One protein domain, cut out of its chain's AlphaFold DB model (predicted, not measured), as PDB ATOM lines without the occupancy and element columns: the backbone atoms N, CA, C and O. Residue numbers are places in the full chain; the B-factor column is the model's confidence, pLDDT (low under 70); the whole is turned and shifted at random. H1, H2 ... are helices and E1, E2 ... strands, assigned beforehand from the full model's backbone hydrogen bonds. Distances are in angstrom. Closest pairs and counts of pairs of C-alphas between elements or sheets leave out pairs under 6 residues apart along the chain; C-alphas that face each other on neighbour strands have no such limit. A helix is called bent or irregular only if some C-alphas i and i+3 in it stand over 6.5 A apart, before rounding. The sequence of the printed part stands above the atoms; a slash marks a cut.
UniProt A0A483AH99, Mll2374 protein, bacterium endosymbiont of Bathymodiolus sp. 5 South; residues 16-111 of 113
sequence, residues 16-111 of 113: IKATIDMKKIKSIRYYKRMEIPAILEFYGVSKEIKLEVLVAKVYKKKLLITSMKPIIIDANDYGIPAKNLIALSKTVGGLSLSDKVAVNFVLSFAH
ATOM      1  N   ILE A  16     148.746 174.126 196.092       96.56
ATOM      2  CA  ILE A  16     150.092 173.797 195.628       96.56
ATOM      3  C   ILE A  16     150.066 172.401 195.023       96.56
ATOM      4  O   ILE A  16     149.580 171.453 195.642       96.56
ATOM      5  N   LYS A  17     150.563 172.275 193.795       97.31
ATOM      6  CA  LYS A  17     150.573 171.018 193.042       97.31
ATOM      7  C   LYS A  17     151.990 170.718 192.592       97.31
ATOM      8  O   LYS A  17     152.638 171.565 191.992       97.31
ATOM      9  N   ALA A  18     152.465 169.514 192.871       94.69
ATOM     10  CA  ALA A  18     153.778 169.054 192.448       94.69
ATOM     11  C   ALA A  18     153.698 167.595 192.011       94.69
ATOM     12  O   ALA A  18     153.022 166.786 192.650       94.69
ATOM     13  N   THR A  19     154.426 167.256 190.953       92.44
ATOM     14  CA  THR A  19     154.557 165.874 190.486       92.44
ATOM     15  C   THR A  19     155.851 165.293 191.033       92.44
ATOM     16  O   THR A  19     156.937 165.812 190.781       92.44
ATOM     17  N   ILE A  20     155.743 164.203 191.794       90.69
ATOM     18  CA  ILE A  20     156.882 163.588 192.479       90.69
ATOM     19  C   ILE A  20     157.101 162.178 191.936       90.69
ATOM     20  O   ILE A  20     156.204 161.337 191.961       90.69
ATOM     21  N   ASP A  21     158.330 161.893 191.506       91.00
ATOM     22  CA  ASP A  21     158.736 160.532 191.165       91.00
ATOM     23  C   ASP A  21     158.856 159.677 192.438       91.00
ATOM     24  O   ASP A  21     159.809 159.784 193.219       91.00
ATOM     25  N   MET A  22     157.893 158.777 192.624       89.31
ATOM     26  CA  MET A  22     157.845 157.884 193.778       89.31
ATOM     27  C   MET A  22     159.035 156.923 193.858       89.31
ATOM     28  O   MET A  22     159.344 156.455 194.956       89.31
ATOM     29  N   LYS A  23     159.748 156.640 192.757       91.62
ATOM     30  CA  LYS A  23     160.992 155.856 192.806       91.62
ATOM     31  C   LYS A  23     162.072 156.609 193.587       91.62
ATOM     32  O   LYS A  23     162.743 156.003 194.423       91.62
ATOM     33  N   LYS A  24     162.176 157.936 193.404       90.88
ATOM     34  CA  LYS A  24     163.109 158.799 194.158       90.88
ATOM     35  C   LYS A  24     162.783 158.847 195.647       90.88
ATOM     36  O   LYS A  24     163.705 158.924 196.449       90.88
ATOM     37  N   ILE A  25     161.503 158.775 196.013       90.56
ATOM     38  CA  ILE A  25     161.060 158.743 197.416       90.56
ATOM     39  C   ILE A  25     161.335 157.373 198.050       90.56
ATOM     40  O   ILE A  25     161.855 157.278 199.165       90.56
ATOM     41  N   LYS A  26     161.029 156.287 197.331       88.81
ATOM     42  CA  LYS A  26     161.251 154.916 197.811       88.81
ATOM     43  C   LYS A  26     162.735 154.614 198.039       88.81
ATOM     44  O   LYS A  26     163.031 153.898 198.994       88.81
ATOM     45  N   SER A  27     163.645 155.197 197.257       90.56
ATOM     46  CA  SER A  27     165.097 154.997 197.400       90.56
ATOM     47  C   SER A  27     165.756 155.782 198.543       90.56
ATOM     48  O   SER A  27     166.921 155.541 198.847       90.56
ATOM     49  N   ILE A  28     165.042 156.690 199.221       91.56
ATOM     50  CA  ILE A  28     165.587 157.422 200.378       91.56
ATOM     51  C   ILE A  28     165.903 156.431 201.506       91.56
ATOM     52  O   ILE A  28     165.016 155.694 201.930       91.56
ATOM     53  N   ARG A  29     167.136 156.406 202.027       90.06
ATOM     54  CA  ARG A  29     167.488 155.554 203.181       90.06
ATOM     55  C   ARG A  29     167.053 156.184 204.505       90.06
ATOM     56  O   ARG A  29     166.310 155.559 205.253       90.06
ATOM     57  N   TYR A  30     167.459 157.432 204.740       90.56
ATOM     58  CA  TYR A  30     167.116 158.204 205.942       90.56
ATOM     59  C   TYR A  30     166.488 159.544 205.561       90.56
ATOM     60  O   TYR A  30     165.316 159.785 205.835       90.56
ATOM     61  N   TYR A  31     167.231 160.375 204.831       95.25
ATOM     62  CA  TYR A  31     166.747 161.635 204.279       95.25
ATOM     63  C   TYR A  31     167.396 161.931 202.925       95.25
ATOM     64  O   TYR A  31     168.406 161.326 202.560       95.25
ATOM     65  N   LYS A  32     166.808 162.859 202.171       95.81
ATOM     66  CA  LYS A  32     167.331 163.349 200.897       95.81
ATOM     67  C   LYS A  32     166.905 164.797 200.669       95.81
ATOM     68  O   LYS A  32     165.750 165.142 200.897       95.81
ATOM     69  N   ARG A  33     167.837 165.629 200.198       96.31
ATOM     70  CA  ARG A  33     167.527 166.973 199.692       96.31
ATOM     71  C   ARG A  33     166.973 166.860 198.277       96.31
ATOM     72  O   ARG A  33     167.498 166.083 197.477       96.31
ATOM     73  N   MET A  34     165.909 167.591 197.980       94.88
ATOM     74  CA  MET A  34     165.244 167.568 196.681       94.88
ATOM     75  C   MET A  34     164.841 168.986 196.282       94.88
ATOM     76  O   MET A  34     164.314 169.729 197.106       94.88
ATOM     77  N   GLU A  35     165.061 169.331 195.016       95.88
ATOM     78  CA  GLU A  35     164.383 170.449 194.362       95.88
ATOM     79  C   GLU A  35     163.140 169.884 193.672       95.88
ATOM     80  O   GLU A  35     163.240 168.950 192.870       95.88
ATOM     81  N   ILE A  36     161.965 170.391 194.041       95.31
ATOM     82  CA  ILE A  36     160.681 169.946 193.502       95.31
ATOM     83  C   ILE A  36     160.022 171.145 192.812       95.31
ATOM     84  O   ILE A  36     159.639 172.090 193.506       95.31
ATOM     85  N   PRO A  37     159.883 171.139 191.473       96.31
ATOM     86  CA  PRO A  37     159.061 172.128 190.794       96.31
ATOM     87  C   PRO A  37     157.594 171.914 191.181       96.31
ATOM     88  O   PRO A  37     157.105 170.781 191.241       96.31
ATOM     89  N   ALA A  38     156.902 173.008 191.466       97.19
ATOM     90  CA  ALA A  38     155.504 173.009 191.854       97.19
ATOM     91  C   ALA A  38     154.778 174.188 191.210       97.19
ATOM     92  O   ALA A  38     155.391 175.185 190.847       97.19
ATOM     93  N   ILE A  39     153.461 174.086 191.109       98.19
ATOM     94  CA  ILE A  39     152.585 175.186 190.723       98.19
ATOM     95  C   ILE A  39     151.866 175.651 191.982       98.19
ATOM     96  O   ILE A  39     151.177 174.855 192.624       98.19
ATOM     97  N   LEU A  40     152.035 176.926 192.326       97.88
ATOM     98  CA  LEU A  40     151.238 177.607 193.335       97.88
ATOM     99  C   LEU A  40     150.121 178.375 192.637       97.88
ATOM    100  O   LEU A  40     150.368 179.299 191.866       97.88
ATOM    101  N   GLU A  41     148.892 177.984 192.936       97.94
ATOM    102  CA  GLU A  41     147.690 178.725 192.604       97.94
ATOM    103  C   GLU A  41     147.274 179.540 193.826       97.94
ATOM    104  O   GLU A  41     146.885 178.998 194.865       97.94
ATOM    105  N   PHE A  42     147.360 180.859 193.711       97.31
ATOM    106  CA  PHE A  42     147.018 181.775 194.784       97.31
ATOM    107  C   PHE A  42     146.335 183.011 194.205       97.31
ATOM    108  O   PHE A  42     146.762 183.557 193.193       97.31
ATOM    109  N   TYR A  43     145.222 183.419 194.817       96.69
ATOM    110  CA  TYR A  43     144.422 184.564 194.365       96.69
ATOM    111  C   TYR A  43     143.977 184.474 192.883       96.69
ATOM    112  O   TYR A  43     143.842 185.475 192.186       96.69
ATOM    113  N   GLY A  44     143.738 183.249 192.391       95.88
ATOM    114  CA  GLY A  44     143.327 182.980 191.007       95.88
ATOM    115  C   GLY A  44     144.457 183.029 189.973       95.88
ATOM    116  O   GLY A  44     144.190 182.876 188.785       95.88
ATOM    117  N   VAL A  45     145.708 183.220 190.402       97.81
ATOM    118  CA  VAL A  45     146.894 183.212 189.538       97.81
ATOM    119  C   VAL A  45     147.720 181.965 189.833       97.81
ATOM    120  O   VAL A  45     147.982 181.650 190.993       97.81
ATOM    121  N   SER A  46     148.131 181.254 188.782       98.06
ATOM    122  CA  SER A  46     149.030 180.101 188.878       98.06
ATOM    123  C   SER A  46     150.443 180.488 188.465       98.06
ATOM    124  O   SER A  46     150.632 181.075 187.399       98.06
ATOM    125  N   LYS A  47     151.433 180.134 189.284       97.44
ATOM    126  CA  LYS A  47     152.855 180.331 188.982       97.44
ATOM    127  C   LYS A  47     153.673 179.100 189.327       97.44
ATOM    128  O   LYS A  47     153.403 178.421 190.317       97.44
ATOM    129  N   GLU A  48     154.694 178.844 188.519       97.19
ATOM    130  CA  GLU A  48     155.719 177.867 188.859       97.19
ATOM    131  C   GLU A  48     156.606 178.404 189.982       97.19
ATOM    132  O   GLU A  48     157.062 179.546 189.958       97.19
ATOM    133  N   ILE A  49     156.857 177.555 190.970       96.88
ATOM    134  CA  ILE A  49     157.765 177.804 192.080       96.88
ATOM    135  C   ILE A  49     158.684 176.600 192.264       96.88
ATOM    136  O   ILE A  49     158.343 175.461 191.937       96.88
ATOM    137  N   LYS A  50     159.865 176.848 192.826       96.00
ATOM    138  CA  LYS A  50     160.823 175.800 193.175       96.00
ATOM    139  C   LYS A  50     160.816 175.573 194.676       96.00
ATOM    140  O   LYS A  50     161.027 176.502 195.450       96.00
ATOM    141  N   LEU A  51     160.587 174.330 195.081       96.69
ATOM    142  CA  LEU A  51     160.627 173.925 196.479       96.69
ATOM    143  C   LEU A  51     161.967 173.251 196.763       96.69
ATOM    144  O   LEU A  51     162.199 172.122 196.330       96.69
ATOM    145  N   GLU A  52     162.837 173.915 197.516       97.25
ATOM    146  CA  GLU A  52     164.027 173.281 198.085       97.25
ATOM    147  C   GLU A  52     163.646 172.624 199.416       97.25
ATOM    148  O   GLU A  52     163.376 173.313 200.403       97.25
ATOM    149  N   VAL A  53     163.595 171.289 199.449       97.12
ATOM    150  CA  VAL A  53     163.081 170.532 200.599       97.12
ATOM    151  C   VAL A  53     164.023 169.430 201.070       97.12
ATOM    152  O   VAL A  53     164.754 168.816 200.291       97.12
ATOM    153  N   LEU A  54     163.964 169.139 202.368       97.19
ATOM    154  CA  LEU A  54     164.505 167.922 202.953       97.19
ATOM    155  C   LEU A  54     163.354 166.932 203.133       97.19
ATOM    156  O   LEU A  54     162.408 167.200 203.872       97.19
ATOM    157  N   VAL A  55     163.452 165.783 202.469       96.31
ATOM    158  CA  VAL A  55     162.512 164.669 202.608       96.31
ATOM    159  C   VAL A  55     163.150 163.605 203.490       96.31
ATOM    160  O   VAL A  55     164.187 163.054 203.128       96.31
ATOM    161  N   ALA A  56     162.536 163.288 204.624       95.19
ATOM    162  CA  ALA A  56     163.002 162.275 205.562       95.19
ATOM    163  C   ALA A  56     161.974 161.149 205.720       95.19
ATOM    164  O   ALA A  56     160.774 161.393 205.867       95.19
ATOM    165  N   LYS A  57     162.451 159.902 205.719       91.56
ATOM    166  CA  LYS A  57     161.647 158.754 206.142       91.56
ATOM    167  C   LYS A  57     161.620 158.726 207.660       91.56
ATOM    168  O   LYS A  57     162.667 158.685 208.299       91.56
ATOM    169  N   VAL A  58     160.420 158.710 208.222       87.06
ATOM    170  CA  VAL A  58     160.213 158.576 209.665       87.06
ATOM    171  C   VAL A  58     159.440 157.289 209.964       87.06
ATOM    172  O   VAL A  58     158.971 156.586 209.059       87.06
ATOM    173  N   TYR A  59     159.371 156.920 211.243       81.12
ATOM    174  CA  TYR A  59     158.816 155.640 211.689       81.12
ATOM    175  C   TYR A  59     157.383 155.389 211.161       81.12
ATOM    176  O   TYR A  59     156.621 156.322 210.902       81.12
ATOM    177  N   LYS A  60     157.003 154.110 211.003       79.31
ATOM    178  CA  LYS A  60     155.693 153.658 210.473       79.31
ATOM    179  C   LYS A  60     155.353 154.160 209.057       79.31
ATOM    180  O   LYS A  60     154.209 154.514 208.796       79.31
ATOM    181  N   LYS A  61     156.317 154.159 208.125       81.12
ATOM    182  CA  LYS A  61     156.099 154.549 206.708       81.12
ATOM    183  C   LYS A  61     155.565 155.978 206.539       81.12
ATOM    184  O   LYS A  61     154.815 156.261 205.606       81.12
ATOM    185  N   LYS A  62     155.951 156.871 207.443       89.50
ATOM    186  CA  LYS A  62     155.643 158.294 207.345       89.50
ATOM    187  C   LYS A  62     156.781 159.021 206.633       89.50
ATOM    188  O   LYS A  62     157.941 158.605 206.701       89.50
ATOM    189  N   LEU A  63     156.447 160.110 205.957       92.44
ATOM    190  CA  LEU A  63     157.404 161.013 205.330       92.44
ATOM    191  C   LEU A  63     157.280 162.385 205.970       92.44
ATOM    192  O   LEU A  63     156.176 162.913 206.076       92.44
ATOM    193  N   LEU A  64     158.414 162.954 206.359       95.12
ATOM    194  CA  LEU A  64     158.527 164.341 206.776       95.12
ATOM    195  C   LEU A  64     159.159 165.133 205.634       95.12
ATOM    196  O   LEU A  64     160.212 164.750 205.131       95.12
ATOM    197  N   ILE A  65     158.523 166.223 205.225       95.81
ATOM    198  CA  ILE A  65     159.034 167.137 204.204       95.81
ATOM    199  C   ILE A  65     159.118 168.519 204.830       95.81
ATOM    200  O   ILE A  65     158.107 169.051 205.275       95.81
ATOM    201  N   THR A  66     160.310 169.102 204.861       97.44
ATOM    202  CA  THR A  66     160.523 170.450 205.401       97.44
ATOM    203  C   THR A  66     161.190 171.341 204.373       97.44
ATOM    204  O   THR A  66     162.061 170.884 203.628       97.44
ATOM    205  N   SER A  67     160.813 172.617 204.357       97.19
ATOM    206  CA  SER A  67     161.537 173.648 203.613       97.19
ATOM    207  C   SER A  67     162.994 173.706 204.080       97.19
ATOM    208  O   SER A  67     163.271 173.680 205.279       97.19
ATOM    209  N   MET A  68     163.926 173.772 203.130       97.69
ATOM    210  CA  MET A  68     165.339 174.067 203.395       97.69
ATOM    211  C   MET A  68     165.646 175.553 203.279       97.69
ATOM    212  O   MET A  68     166.586 176.040 203.902       97.69
ATOM    213  N   LYS A  69     164.858 176.256 202.466       95.06
ATOM    214  CA  LYS A  69     164.871 177.705 202.323       95.06
ATOM    215  C   LYS A  69     163.430 178.209 202.274       95.06
ATOM    216  O   LYS A  69     162.573 177.490 201.747       95.06
ATOM    217  N   PRO A  70     163.158 179.419 202.786       96.25
ATOM    218  CA  PRO A  70     161.849 180.026 202.640       96.25
ATOM    219  C   PRO A  70     161.524 180.291 201.174       96.25
ATOM    220  O   PRO A  70     162.384 180.709 200.399       96.25
ATOM    221  N   ILE A  71     160.261 180.102 200.819       95.62
ATOM    222  CA  ILE A  71     159.732 180.517 199.524       95.62
ATOM    223  C   ILE A  71     159.237 181.945 199.686       95.62
ATOM    224  O   ILE A  71     158.369 182.208 200.520       95.62
ATOM    225  N   ILE A  72     159.806 182.869 198.918       96.56
ATOM    226  CA  ILE A  72     159.367 184.262 198.926       96.56
ATOM    227  C   ILE A  72     158.155 184.386 198.010       96.56
ATOM    228  O   ILE A  72     158.247 184.124 196.814       96.56
ATOM    229  N   ILE A  73     157.020 184.770 198.584       96.44
ATOM    230  CA  ILE A  73     155.784 185.048 197.857       96.44
ATOM    231  C   ILE A  73     155.595 186.558 197.819       96.44
ATOM    232  O   ILE A  73     155.493 187.185 198.872       96.44
ATOM    233  N   ASP A  74     155.534 187.122 196.616       96.38
ATOM    234  CA  ASP A  74     155.207 188.526 196.375       96.38
ATOM    235  C   ASP A  74     153.711 188.656 196.053       96.38
ATOM    236  O   ASP A  74     153.188 187.968 195.183       96.38
ATOM    237  N   ALA A  75     152.984 189.520 196.757       95.44
ATOM    238  CA  ALA A  75     151.555 189.724 196.536       95.44
ATOM    239  C   ALA A  75     151.242 190.260 195.123       95.44
ATOM    240  O   ALA A  75     150.196 189.923 194.555       95.44
ATOM    241  N   ASN A  76     152.151 191.047 194.538       95.38
ATOM    242  CA  ASN A  76     151.997 191.602 193.193       95.38
ATOM    243  C   ASN A  76     152.064 190.503 192.130       95.38
ATOM    244  O   ASN A  76     151.320 190.543 191.150       95.38
ATOM    245  N   ASP A  77     152.886 189.474 192.364       96.44
ATOM    246  CA  ASP A  77     153.021 188.331 191.464       96.44
ATOM    247  C   ASP A  77     151.707 187.567 191.264       96.44
ATOM    248  O   ASP A  77     151.525 186.936 190.224       96.44
ATOM    249  N   TYR A  78     150.797 187.641 192.235       96.81
ATOM    250  CA  TYR A  78     149.495 186.975 192.207       96.81
ATOM    251  C   TYR A  78     148.336 187.956 191.993       96.81
ATOM    252  O   TYR A  78     147.174 187.604 192.178       96.81
ATOM    253  N   GLY A  79     148.635 189.200 191.601       95.31
ATOM    254  CA  GLY A  79     147.624 190.202 191.270       95.31
ATOM    255  C   GLY A  79     146.790 190.667 192.465       95.31
ATOM    256  O   GLY A  79     145.661 191.133 192.282       95.31
ATOM    257  N   ILE A  80     147.311 190.549 193.691       95.81
ATOM    258  CA  ILE A  80     146.634 191.082 194.873       95.81
ATOM    259  C   ILE A  80     146.719 192.613 194.813       95.81
ATOM    260  O   ILE A  80     147.817 193.166 194.833       95.81
ATOM    261  N   PRO A  81     145.587 193.339 194.772       95.00
ATOM    262  CA  PRO A  81     145.623 194.792 194.666       95.00
ATOM    263  C   PRO A  81     146.306 195.438 195.877       95.00
ATOM    264  O   PRO A  81     145.964 195.105 197.011       95.00
ATOM    265  N   ALA A  82     147.152 196.453 195.670       93.38
ATOM    266  CA  ALA A  82     147.816 197.189 196.758       93.38
ATOM    267  C   ALA A  82     146.830 197.714 197.826       93.38
ATOM    268  O   ALA A  82     147.111 197.694 199.026       93.38
ATOM    269  N   LYS A  83     145.610 198.091 197.411       94.69
ATOM    270  CA  LYS A  83     144.528 198.504 198.324       94.69
ATOM    271  C   LYS A  83     144.154 197.443 199.365       94.69
ATOM    272  O   LYS A  83     143.698 197.806 200.444       94.69
ATOM    273  N   ASN A  84     144.339 196.154 199.074       95.06
ATOM    274  CA  ASN A  84     144.083 195.069 200.020       95.06
ATOM    275  C   ASN A  84     145.077 195.127 201.192       95.06
ATOM    276  O   ASN A  84     144.673 194.967 202.345       95.06
ATOM    277  N   LEU A  85     146.360 195.386 200.903       93.94
ATOM    278  CA  LEU A  85     147.412 195.519 201.914       93.94
ATOM    279  C   LEU A  85     147.277 196.831 202.696       93.94
ATOM    280  O   LEU A  85     147.365 196.822 203.918       93.94
ATOM    281  N   ILE A  86     146.946 197.937 202.018       94.44
ATOM    282  CA  ILE A  86     146.639 199.228 202.661       94.44
ATOM    283  C   ILE A  86     145.438 199.094 203.608       94.44
ATOM    284  O   ILE A  86     145.472 199.584 204.735       94.44
ATOM    285  N   ALA A  87     144.372 198.410 203.179       94.06
ATOM    286  CA  ALA A  87     143.211 198.162 204.028       94.06
ATOM    287  C   ALA A  87     143.581 197.345 205.274       94.06
ATOM    288  O   ALA A  87     143.059 197.616 206.349       94.06
ATOM    289  N   LEU A  88     144.496 196.376 205.149       93.62
ATOM    290  CA  LEU A  88     145.012 195.620 206.289       93.62
ATOM    291  C   LEU A  88     145.874 196.495 207.215       93.62
ATOM    292  O   LEU A  88     145.646 196.491 208.421       93.62
ATOM    293  N   SER A  89     146.795 197.285 206.664       94.94
ATOM    294  CA  SER A  89     147.653 198.226 207.403       94.94
ATOM    295  C   SER A  89     146.836 199.178 208.289       94.94
ATOM    296  O   SER A  89     147.125 199.333 209.476       94.94
ATOM    297  N   LYS A  90     145.731 199.730 207.772       96.38
ATOM    298  CA  LYS A  90     144.828 200.601 208.548       96.38
ATOM    299  C   LYS A  90     144.216 199.924 209.778       96.38
ATOM    300  O   LYS A  90     143.918 200.613 210.745       96.38
ATOM    301  N   THR A  91     144.056 198.597 209.779       94.50
ATOM    302  CA  THR A  91     143.529 197.867 210.950       94.50
ATOM    303  C   THR A  91     144.543 197.709 212.082       94.50
ATOM    304  O   THR A  91     144.159 197.340 213.186       94.50
ATOM    305  N   VAL A  92     145.820 197.998 211.822       93.12
ATOM    306  CA  VAL A  92     146.930 197.845 212.775       93.12
ATOM    307  C   VAL A  92     147.694 199.158 212.980       93.12
ATOM    308  O   VAL A  92     148.897 199.154 213.208       93.12
ATOM    309  N   GLY A  93     147.005 200.300 212.869       94.44
ATOM    310  CA  GLY A  93     147.599 201.619 213.125       94.44
ATOM    311  C   GLY A  93     148.375 202.218 211.950       94.44
ATOM    312  O   GLY A  93     149.169 203.129 212.150       94.44
ATOM    313  N   GLY A  94     148.163 201.729 210.723       93.69
ATOM    314  CA  GLY A  94     148.780 202.307 209.524       93.69
ATOM    315  C   GLY A  94     150.250 201.930 209.327       93.69
ATOM    316  O   GLY A  94     150.952 202.589 208.566       93.69
ATOM    317  N   LEU A  95     150.722 200.875 209.997       93.31
ATOM    318  CA  LEU A  95     152.086 200.373 209.837       93.31
ATOM    319  C   LEU A  95     152.366 200.001 208.379       93.31
ATOM    320  O   LEU A  95     151.522 199.399 207.708       93.31
ATOM    321  N   SER A  96     153.566 200.322 207.899       92.56
ATOM    322  CA  SER A  96     154.020 199.848 206.594       92.56
ATOM    323  C   SER A  96     154.123 198.322 206.620       92.56
ATOM    324  O   SER A  96     154.769 197.753 207.501       92.56
ATOM    325  N   LEU A  97     153.457 197.659 205.676       92.81
ATOM    326  CA  LEU A  97     153.469 196.205 205.534       92.81
ATOM    327  C   LEU A  97     154.183 195.848 204.235       92.81
ATOM    328  O   LEU A  97     153.913 196.454 203.199       92.81
ATOM    329  N   SER A  98     155.067 194.852 204.284       94.44
ATOM    330  CA  SER A  98     155.678 194.314 203.070       94.44
ATOM    331  C   SER A  98     154.642 193.558 202.236       94.44
ATOM    332  O   SER A  98     153.769 192.871 202.771       94.44
ATOM    333  N   ASP A  99     154.764 193.668 200.919       94.56
ATOM    334  CA  ASP A  99     154.072 192.846 199.928       94.56
ATOM    335  C   ASP A  99     154.726 191.470 199.733       94.56
ATOM    336  O   ASP A  99     154.150 190.609 199.071       94.56
ATOM    337  N   LYS A 100     155.891 191.233 200.348       96.88
ATOM    338  CA  LYS A 100     156.638 189.978 200.284       96.88
ATOM    339  C   LYS A 100     156.585 189.245 201.612       96.88
ATOM    340  O   LYS A 100     156.831 189.815 202.674       96.88
ATOM    341  N   VAL A 101     156.318 187.946 201.546       95.75
ATOM    342  CA  VAL A 101     156.282 187.071 202.719       95.75
ATOM    343  C   VAL A 101     157.129 185.833 202.470       95.75
ATOM    344  O   VAL A 101     157.005 185.169 201.443       95.75
ATOM    345  N   ALA A 102     157.979 185.507 203.441       97.50
ATOM    346  CA  ALA A 102     158.723 184.260 203.475       97.50
ATOM    347  C   ALA A 102     157.840 183.143 204.048       97.50
ATOM    348  O   ALA A 102     157.411 183.212 205.201       97.50
ATOM    349  N   VAL A 103     157.582 182.102 203.256       96.94
ATOM    350  CA  VAL A 103     156.793 180.938 203.671       96.94
ATOM    351  C   VAL A 103     157.702 179.730 203.856       96.94
ATOM    352  O   VAL A 103     158.455 179.353 202.960       96.94
ATOM    353  N   ASN A 104     157.594 179.098 205.023       97.12
ATOM    354  CA  ASN A 104     158.202 177.809 205.333       97.12
ATOM    355  C   ASN A 104     157.096 176.811 205.666       97.12
ATOM    356  O   ASN A 104     156.045 177.192 206.183       97.12
ATOM    357  N   PHE A 105     157.343 175.532 205.420       96.94
ATOM    358  CA  PHE A 105     156.415 174.476 205.789       96.94
ATOM    359  C   PHE A 105     157.135 173.254 206.342       96.94
ATOM    360  O   PHE A 105     158.277 172.954 205.994       96.94
ATOM    361  N   VAL A 106     156.395 172.515 207.165       97.19
ATOM    362  CA  VAL A 106     156.721 171.160 207.595       97.19
ATOM    363  C   VAL A 106     155.480 170.313 207.349       97.19
ATOM    364  O   VAL A 106     154.429 170.552 207.937       97.19
ATOM    365  N   LEU A 107     155.588 169.344 206.447       95.44
ATOM    366  CA  LEU A 107     154.496 168.466 206.045       95.44
ATOM    367  C   LEU A 107     154.809 167.039 206.480       95.44
ATOM    368  O   LEU A 107     155.900 166.527 206.228       95.44
ATOM    369  N   SER A 108     153.833 166.384 207.101       94.06
ATOM    370  CA  SER A 108     153.898 164.963 207.430       94.06
ATOM    371  C   SER A 108     152.883 164.207 206.588       94.06
ATOM    372  O   SER A 108     151.681 164.424 206.718       94.06
ATOM    373  N   PHE A 109     153.359 163.265 205.781       91.81
ATOM    374  CA  PHE A 109     152.515 162.356 205.015       91.81
ATOM    375  C   PHE A 109     152.537 160.975 205.663       91.81
ATOM    376  O   PHE A 109     153.604 160.413 205.918       91.81
ATOM    377  N   ALA A 110     151.356 160.422 205.922       89.00
ATOM    378  CA  ALA A 110     151.191 159.052 206.384       89.00
ATOM    379  C   ALA A 110     150.566 158.219 205.267       89.00
ATOM    380  O   ALA A 110     149.583 158.629 204.652       89.00
ATOM    381  N   HIS A 111     151.134 157.045 205.010       78.75
ATOM    382  CA  HIS A 111     150.467 156.053 204.183       78.75
ATOM    383  C   HIS A 111     149.467 155.300 205.062       78.75
ATOM    384  O   HIS A 111     149.838 154.338 205.739       78.75
TER     385      HIS A 111
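Overview. This is residues 16 to 111 of the 113 residues of the protein "Mll2374 protein" of bacterium endosymbiont of Bathymodiolus sp. 5 South (UniProt A0A483AH99). A five-stranded antiparallel sheet, E1, E2, E3, E4 and E7, is curled like part of a barrel, with the long bent hairpin of E2 and E3 among its strands. A narrow two-stranded ribbon, E5 and E6, continues from the E4 and E7 side of it, and helix H2 makes the far end beyond the ribbon, while the short helix H1 lies at the opposite end. The printed part has 96 residues, with elements in the order E1 H1 E2 E3 E4 E5 H2 E6 E7, two named helices and seven named strands, and its class is mixed, helices and strands. The large sheet runs E1, E2, E3, E4, E7 and the small one E5, E6, both antiparallel. The whole is loose, with a radius of gyration of the C-alphas of 17.1 A, and spans 50 by 25 by 21 A.

Arrangement. The large sheet is strongly twisted and has inner strands E2, residues 31 to 42, E3, residues 45 to 58, and E4, residues 62 to 67, with E1, residues 16 to 18, and E7, residues 106 to 110, as its edge strands. From edge to edge its strands' lines turn by 62 degrees and the way across it turns by 123 degrees. E2 and E3 form a hairpin, antiparallel at 153 degrees, with N 38 and O 49 2.9 A apart and N 32 and O 55 2.8 A apart, within hydrogen-bond range. E2 bends by 59 degrees at residue 35, and E3 bends by 64 degrees at residue 48. E3 and E4 form a second hairpin, at 128 degrees, with N 56 and O 64 at 2.8 A; E2, E3 and E4 are a meander, each strand the antiparallel neighbour of the one before. At one edge E1 is antiparallel to E2 at 131 degrees, with N 39 and O 17 at 2.8 A. At the other edge E7 is antiparallel to E4 at 163 degrees, with N 65 and O 107 at 2.8 A. H1, residues 22 to 26, is on this sheet but only grazes it, with its residues 24 to 26. E5, residues 71 to 74, and E6, residues 100 to 103, are antiparallel at 153 degrees, with N 103 and O 71 at 2.8 A. The closest C-alphas of E3 and E5 are those of Leu 51 and Ile 71, 7.3 A apart. E6 runs on into E7 across a break of 2 residues, at 39 degrees. H2, residues 82 to 90, is not on the large sheet and is apart from E3 and E4, for instance. In H1 and H2 every O i to N i+4 pair is within hydrogen-bond range.

Along the chain. E3, residues 45 to 58, is the longest strand at 34.5 A, and E2, residues 31 to 42, measures 29.7 A. E4, residues 62 to 67, measures 16.9 A, and E7, residues 106 to 110, measures 13.4 A. E5, residues 71 to 74, and E6, residues 100 to 103, measure 9.7 A each, and E1, residues 16 to 18, measures 6.8 A. H2, residues 82 to 90, measures 12.6 A, and H1, residues 22 to 26, measures 6.1 A. E1 begins with C-alpha 16 at (150.092, 173.797, 195.628), H2 begins with C-alpha 82 at (147.816, 197.189, 196.758), and E7 ends with C-alpha 110 at (151.191, 159.052, 206.384).

Size, cuts and confidence. The outline is a rod, and the two C-alphas farthest apart, those of Ser 27 and Gly 93, are 52.2 A from each other. The printed part has no cut. The links from E5 to H2 and from H2 to E6 are short, the others are tight, and none is long. The mean pLDDT of the printed part is 94.2, and no printed residue is under 70.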